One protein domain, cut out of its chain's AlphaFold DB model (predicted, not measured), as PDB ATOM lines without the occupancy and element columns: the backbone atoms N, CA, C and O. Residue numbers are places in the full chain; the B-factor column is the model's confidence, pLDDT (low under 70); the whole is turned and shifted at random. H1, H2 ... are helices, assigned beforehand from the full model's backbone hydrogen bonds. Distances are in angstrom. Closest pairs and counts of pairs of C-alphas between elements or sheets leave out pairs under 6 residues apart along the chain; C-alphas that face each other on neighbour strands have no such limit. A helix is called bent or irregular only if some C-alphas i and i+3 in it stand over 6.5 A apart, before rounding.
ATOM      1  N   ASN A   2      42.603  -9.577 -33.939       64.25
ATOM      2  CA  ASN A   2      41.188  -9.458 -34.335       64.25
ATOM      3  C   ASN A   2      40.920  -8.805 -35.702       64.25
ATOM      4  O   ASN A   2      40.206  -9.379 -36.520       64.25
ATOM      5  N   SER A   3      41.478  -7.626 -35.971       75.56
ATOM      6  CA  SER A   3      41.227  -6.890 -37.221       75.56
ATOM      7  C   SER A   3      42.174  -7.302 -38.353       75.56
ATOM      8  O   SER A   3      41.790  -7.282 -39.516       75.56
ATOM      9  N   GLY A   4      43.376  -7.790 -38.032       79.38
ATOM     10  CA  GLY A   4      44.420  -8.059 -39.032       79.38
ATOM     11  C   GLY A   4      45.167  -6.798 -39.478       79.38
ATOM     12  O   GLY A   4      46.050  -6.888 -40.321       79.38
ATOM     13  N   GLU A   5      44.849  -5.653 -38.870       86.19
ATOM     14  CA  GLU A   5      45.506  -4.365 -39.077       86.19
ATOM     15  C   GLU A   5      45.891  -3.750 -37.727       86.19
ATOM     16  O   GLU A   5      45.246  -4.004 -36.702       86.19
ATOM     17  N   VAL A   6      46.945  -2.939 -37.730       87.00
ATOM     18  CA  VAL A   6      47.358  -2.136 -36.578       87.00
ATOM     19  C   VAL A   6      47.147  -0.664 -36.950       87.00
ATOM     20  O   VAL A   6      47.631  -0.243 -38.002       87.00
ATOM     21  N   PRO A   7      46.413   0.124 -36.140       84.81
ATOM     22  CA  PRO A   7      46.233   1.547 -36.407       84.81
ATOM     23  C   PRO A   7      47.579   2.269 -36.478       84.81
ATOM     24  O   PRO A   7      48.444   2.026 -35.638       84.81
ATOM     25  N   ASN A   8      47.732   3.165 -37.455       88.69
ATOM     26  CA  ASN A   8      48.960   3.937 -37.688       88.69
ATOM     27  C   ASN A   8      50.215   3.062 -37.857       88.69
ATOM     28  O   ASN A   8      51.305   3.462 -37.462       88.69
ATOM     29  N   LEU A   9      50.059   1.857 -38.414       91.88
ATOM     30  CA  LEU A   9      51.198   0.988 -38.722       91.88
ATOM     31  C   LEU A   9      52.077   1.551 -39.841       91.88
ATOM     32  O   LEU A   9      53.281   1.330 -39.820       91.88
ATOM     33  N   PHE A  10      51.456   2.219 -40.813       92.88
ATOM     34  CA  PHE A  10      52.118   2.787 -41.982       92.88
ATOM     35  C   PHE A  10      52.023   4.303 -41.947       92.88
ATOM     36  O   PHE A  10      50.948   4.853 -41.676       92.88
ATOM     37  N   GLU A  11      53.117   4.956 -42.317       94.81
ATOM     38  CA  GLU A  11      53.075   6.358 -42.709       94.81
ATOM     39  C   GLU A  11      52.339   6.521 -44.051       94.81
ATOM     40  O   GLU A  11      52.061   5.557 -44.776       94.81
ATOM     41  N   LYS A  12      51.948   7.755 -44.388       92.69
ATOM     42  CA  LYS A  12      51.089   8.009 -45.560       92.69
ATOM     43  C   LYS A  12      51.715   7.530 -46.870       92.69
ATOM     44  O   LYS A  12      51.017   6.957 -47.701       92.69
ATOM     45  N   ASP A  13      53.001   7.783 -47.057       95.25
ATOM     46  CA  ASP A  13      53.782   7.397 -48.230       95.25
ATOM     47  C   ASP A  13      53.985   5.880 -48.321       95.25
ATOM     48  O   ASP A  13      53.808   5.297 -49.394       95.25
ATOM     49  N   GLU A  14      54.253   5.217 -47.195       95.50
ATOM     50  CA  GLU A  14      54.334   3.754 -47.132       95.50
ATOM     51  C   GLU A  14      52.997   3.102 -47.499       95.50
ATOM     52  O   GLU A  14      52.952   2.138 -48.268       95.50
ATOM     53  N   LEU A  15      51.885   3.654 -47.007       93.31
ATOM     54  CA  LEU A  15      50.556   3.155 -47.334       93.31
ATOM     55  C   LEU A  15      50.240   3.312 -48.830       93.31
ATOM     56  O   LEU A  15      49.678   2.392 -49.426       93.31
ATOM     57  N   GLU A  16      50.611   4.434 -49.461       94.00
ATOM     58  CA  GLU A  16      50.483   4.582 -50.921       94.00
ATOM     59  C   GLU A  16      51.277   3.512 -51.666       94.00
ATOM     60  O   GLU A  16      50.765   2.923 -52.620       94.00
ATOM     61  N   PHE A  17      52.503   3.231 -51.220       95.88
ATOM     62  CA  PHE A  17      53.347   2.207 -51.824       95.88
ATOM     63  C   PHE A  17      52.710   0.814 -51.723       95.88
ATOM     64  O   PHE A  17      52.604   0.100 -52.726       95.88
ATOM     65  N   VAL A  18      52.203   0.447 -50.542       94.94
ATOM     66  CA  VAL A  18      51.488  -0.821 -50.316       94.94
ATOM     67  C   VAL A  18      50.254  -0.928 -51.213       94.94
ATOM     68  O   VAL A  18      50.022  -1.963 -51.847       94.94
ATOM     69  N   LEU A  19      49.463   0.141 -51.314       94.75
ATOM     70  CA  LEU A  19      48.263   0.160 -52.146       94.75
ATOM     71  C   LEU A  19      48.606   0.067 -53.630       94.75
ATOM     72  O   LEU A  19      47.992  -0.727 -54.338       94.75
ATOM     73  N   ALA A  20      49.601   0.818 -54.100       94.94
ATOM     74  CA  ALA A  20      50.074   0.759 -55.479       94.94
ATOM     75  C   ALA A  20      50.527  -0.658 -55.860       94.94
ATOM     76  O   ALA A  20      50.138  -1.158 -56.915       94.94
ATOM     77  N   ALA A  21      51.255  -1.341 -54.972       95.19
ATOM     78  CA  ALA A  21      51.664  -2.730 -55.170       95.19
ATOM     79  C   ALA A  21      50.484  -3.723 -55.134       95.19
ATOM     80  O   ALA A  21      50.527  -4.771 -55.782       95.19
ATOM     81  N   THR A  22      49.417  -3.405 -54.398       95.38
ATOM     82  CA  THR A  22      48.235  -4.270 -54.250       95.38
ATOM     83  C   THR A  22      47.250  -4.132 -55.417       95.38
ATOM     84  O   THR A  22      46.639  -5.128 -55.813       95.38
ATOM     85  N   ARG A  23      47.106  -2.933 -56.004       94.88
ATOM     86  CA  ARG A  23      46.129  -2.618 -57.070       94.88
ATOM     87  C   ARG A  23      46.090  -3.637 -58.218       94.88
ATOM     88  O   ARG A  23      44.984  -4.076 -58.532       94.88
ATOM     89  N   PRO A  24      47.219  -4.103 -58.791       95.31
ATOM     90  CA  PRO A  24      47.183  -5.092 -59.869       95.31
ATOM     91  C   PRO A  24      46.486  -6.394 -59.455       95.31
ATOM     92  O   PRO A  24      45.677  -6.937 -60.202       95.31
ATOM     93  N   LYS A  25      46.741  -6.867 -58.228       94.12
ATOM     94  CA  LYS A  25      46.121  -8.086 -57.689       94.12
ATOM     95  C   LYS A  25      44.669  -7.887 -57.281       94.12
ATOM     96  O   LYS A  25      43.876  -8.810 -57.437       94.12
ATOM     97  N   ALA A  26      44.313  -6.701 -56.798       94.75
ATOM     98  CA  ALA A  26      42.923  -6.359 -56.519       94.75
ATOM     99  C   ALA A  26      42.098  -6.319 -57.820       94.75
ATOM    100  O   ALA A  26      41.010  -6.888 -57.876       94.75
ATOM    101  N   LYS A  27      42.664  -5.756 -58.897       94.56
ATOM    102  CA  LYS A  27      42.054  -5.734 -60.232       94.56
ATOM    103  C   LYS A  27      41.823  -7.136 -60.791       94.56
ATOM    104  O   LYS A  27      40.737  -7.417 -61.288       94.56
ATOM    105  N   GLU A  28      42.816  -8.023 -60.683       94.69
ATOM    106  CA  GLU A  28      42.671  -9.443 -61.051       94.69
ATOM    107  C   GLU A  28      41.523 -10.124 -60.278       94.69
ATOM    108  O   GLU A  28      40.863 -11.011 -60.810       94.69
ATOM    109  N   ALA A  29      41.257  -9.684 -59.044       92.56
ATOM    110  CA  ALA A  29      40.162 -10.161 -58.200       92.56
ATOM    111  C   ALA A  29      38.819  -9.431 -58.435       92.56
ATOM    112  O   ALA A  29      37.868  -9.658 -57.690       92.56
ATOM    113  N   GLY A  30      38.726  -8.566 -59.452       93.19
ATOM    114  CA  GLY A  30      37.502  -7.841 -59.812       93.19
ATOM    115  C   GLY A  30      37.222  -6.585 -58.982       93.19
ATOM    116  O   GLY A  30      36.144  -6.009 -59.108       93.19
ATOM    117  N   ILE A  31      38.170  -6.143 -58.153       93.69
ATOM    118  CA  ILE A  31      38.027  -4.938 -57.330       93.69
ATOM    119  C   ILE A  31      38.422  -3.706 -58.160       93.69
ATOM    120  O   ILE A  31      39.527  -3.681 -58.719       93.69
ATOM    121  N   PRO A  32      37.563  -2.671 -58.253       90.31
ATOM    122  CA  PRO A  32      37.870  -1.456 -58.996       90.31
ATOM    123  C   PRO A  32      39.109  -0.741 -58.458       90.31
ATOM    124  O   PRO A  32      39.189  -0.387 -57.284       90.31
ATOM    125  N   GLU A  33      40.052  -0.425 -59.348       82.88
ATOM    126  CA  GLU A  33      41.301   0.241 -58.963       82.88
ATOM    127  C   GLU A  33      41.062   1.619 -58.338       82.88
ATOM    128  O   GLU A  33      41.853   2.038 -57.508       82.88
ATOM    129  N   GLY A  34      39.986   2.330 -58.684       86.25
ATOM    130  CA  GLY A  34      39.682   3.645 -58.108       86.25
ATOM    131  C   GLY A  34      39.268   3.608 -56.632       86.25
ATOM    132  O   GLY A  34      39.376   4.628 -55.951       86.25
ATOM    133  N   ASN A  35      38.827   2.454 -56.121       91.69
ATOM    134  CA  ASN A  35      38.315   2.335 -54.761       91.69
ATOM    135  C   ASN A  35      39.438   1.966 -53.783       91.69
ATOM    136  O   ASN A  35      39.752   0.797 -53.559       91.69
ATOM    137  N   ARG A  36      40.066   2.996 -53.210       93.19
ATOM    138  CA  ARG A  36      41.195   2.849 -52.281       93.19
ATOM    139  C   ARG A  36      40.866   1.940 -51.091       93.19
ATOM    140  O   ARG A  36      41.699   1.112 -50.728       93.19
ATOM    141  N   ASP A  37      39.675   2.084 -50.521       92.25
ATOM    142  CA  ASP A  37      39.280   1.367 -49.308       92.25
ATOM    143  C   ASP A  37      39.098  -0.127 -49.585       92.25
ATOM    144  O   ASP A  37      39.585  -0.959 -48.823       92.25
ATOM    145  N   GLU A  38      38.492  -0.490 -50.719       94.62
ATOM    146  CA  GLU A  38      38.357  -1.897 -51.116       94.62
ATOM    147  C   GLU A  38      39.709  -2.548 -51.434       94.62
ATOM    148  O   GLU A  38      39.944  -3.697 -51.054       94.62
ATOM    149  N   VAL A  39      40.635  -1.819 -52.070       95.38
ATOM    150  CA  VAL A  39      42.002  -2.319 -52.299       95.38
ATOM    151  C   VAL A  39      42.736  -2.527 -50.973       95.38
ATOM    152  O   VAL A  39      43.435  -3.530 -50.809       95.38
ATOM    153  N   PHE A  40      42.556  -1.626 -50.003       93.88
ATOM    154  CA  PHE A  40      43.143  -1.789 -48.675       93.88
ATOM    155  C   PHE A  40      42.548  -2.993 -47.935       93.88
ATOM    156  O   PHE A  40      43.287  -3.822 -47.407       93.88
ATOM    157  N   GLN A  41      41.225  -3.162 -47.966       93.56
ATOM    158  CA  GLN A  41      40.566  -4.333 -47.382       93.56
ATOM    159  C   GLN A  41      41.025  -5.639 -48.044       93.56
ATOM    160  O   GLN A  41      41.266  -6.636 -47.360       93.56
ATOM    161  N   PHE A  42      41.230  -5.642 -49.364       95.12
ATOM    162  CA  PHE A  42      41.812  -6.780 -50.073       95.12
ATOM    163  C   PHE A  42      43.227  -7.108 -49.583       95.12
ATOM    164  O   PHE A  42      43.541  -8.277 -49.341       95.12
ATOM    165  N   PHE A  43      44.066  -6.088 -49.384       94.75
ATOM    166  CA  PHE A  43      45.396  -6.257 -48.802       94.75
ATOM    167  C   PHE A  43      45.327  -6.884 -47.404       94.75
ATOM    168  O   PHE A  43      45.955  -7.920 -47.176       94.75
ATOM    169  N   ILE A  44      44.519  -6.327 -46.495       94.56
ATOM    170  CA  ILE A  44      44.364  -6.845 -45.126       94.56
ATOM    171  C   ILE A  44      43.878  -8.298 -45.134       94.56
ATOM    172  O   ILE A  44      44.443  -9.148 -44.443       94.56
ATOM    173  N   ASN A  45      42.893  -8.629 -45.971       93.88
ATOM    174  CA  ASN A  45      42.408 -10.002 -46.111       93.88
ATOM    175  C   ASN A  45      43.505 -10.959 -46.585       93.88
ATOM    176  O   ASN A  45      43.628 -12.073 -46.068       93.88
ATOM    177  N   ARG A  46      44.350 -10.523 -47.521       94.06
ATOM    178  CA  ARG A  46      45.484 -11.318 -47.994       94.06
ATOM    179  C   ARG A  46      46.527 -11.530 -46.897       94.06
ATOM    180  O   ARG A  46      47.013 -12.649 -46.749       94.06
ATOM    181  N   VAL A  47      46.837 -10.499 -46.108       94.00
ATOM    182  CA  VAL A  47      47.743 -10.611 -44.950       94.00
ATOM    183  C   VAL A  47      47.192 -11.625 -43.950       94.00
ATOM    184  O   VAL A  47      47.905 -12.552 -43.574       94.00
ATOM    185  N   ARG A  48      45.905 -11.536 -43.596       91.62
ATOM    186  CA  ARG A  48      45.244 -12.474 -42.672       91.62
ATOM    187  C   ARG A  48      45.311 -13.932 -43.133       91.62
ATOM    188  O   ARG A  48      45.393 -14.825 -42.302       91.62
ATOM    189  N   GLN A  49      45.268 -14.178 -44.442       92.12
ATOM    190  CA  GLN A  49      45.326 -15.530 -45.009       92.12
ATOM    191  C   GLN A  49      46.743 -16.097 -45.141       92.12
ATOM    192  O   GLN A  49      46.890 -17.295 -45.377       92.12
ATOM    193  N   LYS A  50      47.779 -15.252 -45.094       93.56
ATOM    194  CA  LYS A  50      49.160 -15.651 -45.414       93.56
ATOM    195  C   LYS A  50      50.138 -15.471 -44.261       93.56
ATOM    196  O   LYS A  50      51.198 -16.088 -44.283       93.56
ATOM    197  N   LEU A  51      49.806 -14.649 -43.272       92.31
ATOM    198  CA  LEU A  51      50.649 -14.399 -42.114       92.31
ATOM    199  C   LEU A  51      50.206 -15.268 -40.935       92.31
ATOM    200  O   LEU A  51      49.123 -15.080 -40.383       92.31
ATOM    201  N   HIS A  52      51.086 -16.173 -40.515       91.50
ATOM    202  CA  HIS A  52      50.915 -16.986 -39.313       91.50
ATOM    203  C   HIS A  52      51.974 -16.588 -38.285       91.50
ATOM    204  O   HIS A  52      53.157 -16.510 -38.607       91.50
ATOM    205  N   ILE A  53      51.545 -16.317 -37.052       90.75
ATOM    206  CA  ILE A  53      52.417 -15.869 -35.961       90.75
ATOM    207  C   ILE A  53      52.344 -16.901 -34.839       90.75
ATOM    208  O   ILE A  53      51.253 -17.227 -34.376       90.75
TER     209      ILE A  53
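AT A GLANCE: This is residues 2 to 53 of the 117 residues of a protein of Ranitomeya imitator (mimic poison frog) (UniProt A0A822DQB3). Two helices set about perpendicular make an angled frame: the second half of H1, with residues 19 to 26, meets H2, and an unnamed stretch, residues 2 to 11, runs along the open side of the angle to the start of H1. H1 has a kink in it, and a short loop, residues 29 to 35, folds the backbone back from the end of H1 to the start of H2. The printed part has 52 residues with two named helices, H1 then H2, and no named strand; the class is all helix. The whole is compact, with a radius of gyration of the C-alphas of 11.0 A, and it spans 29 by 24 by 15 A.

HOW THE PARTS SIT: After residues 2 to 11 comes H1, residues 12 to 28, with a kink of 36 degrees near residue 22. H1 is irregular, but only just: C-alphas 21 and 24 are 6.9 A apart. A short link of 7 residues leads to H2, residues 36 to 50. H1 touches H2 with residues 19 to 26 alone. The closest C-alphas of the two are those of Ala 26 and Val 39, 5.9 A apart. Their lines stand about perpendicular, at 80 degrees, and their centres are 9.9 A apart. In H2 every O i to N i+4 pair is within hydrogen-bond range; in H1 11 of 13 are.

IN THESE COORDINATES: H1 begins at C-alpha 12, at (51.089, 8.009, -45.560), and measures 24.8 A from first to last C-alpha. H2 measures 21.3 A and ends at C-alpha 50, at (49.160, -15.651, -45.414).

THE WHOLE: The two C-alphas farthest apart are those of Gly 34 and Ile 53, 32.1 A. The printed part has no cut. The mean pLDDT of the printed part is 91.7, and residue 2 is under 70.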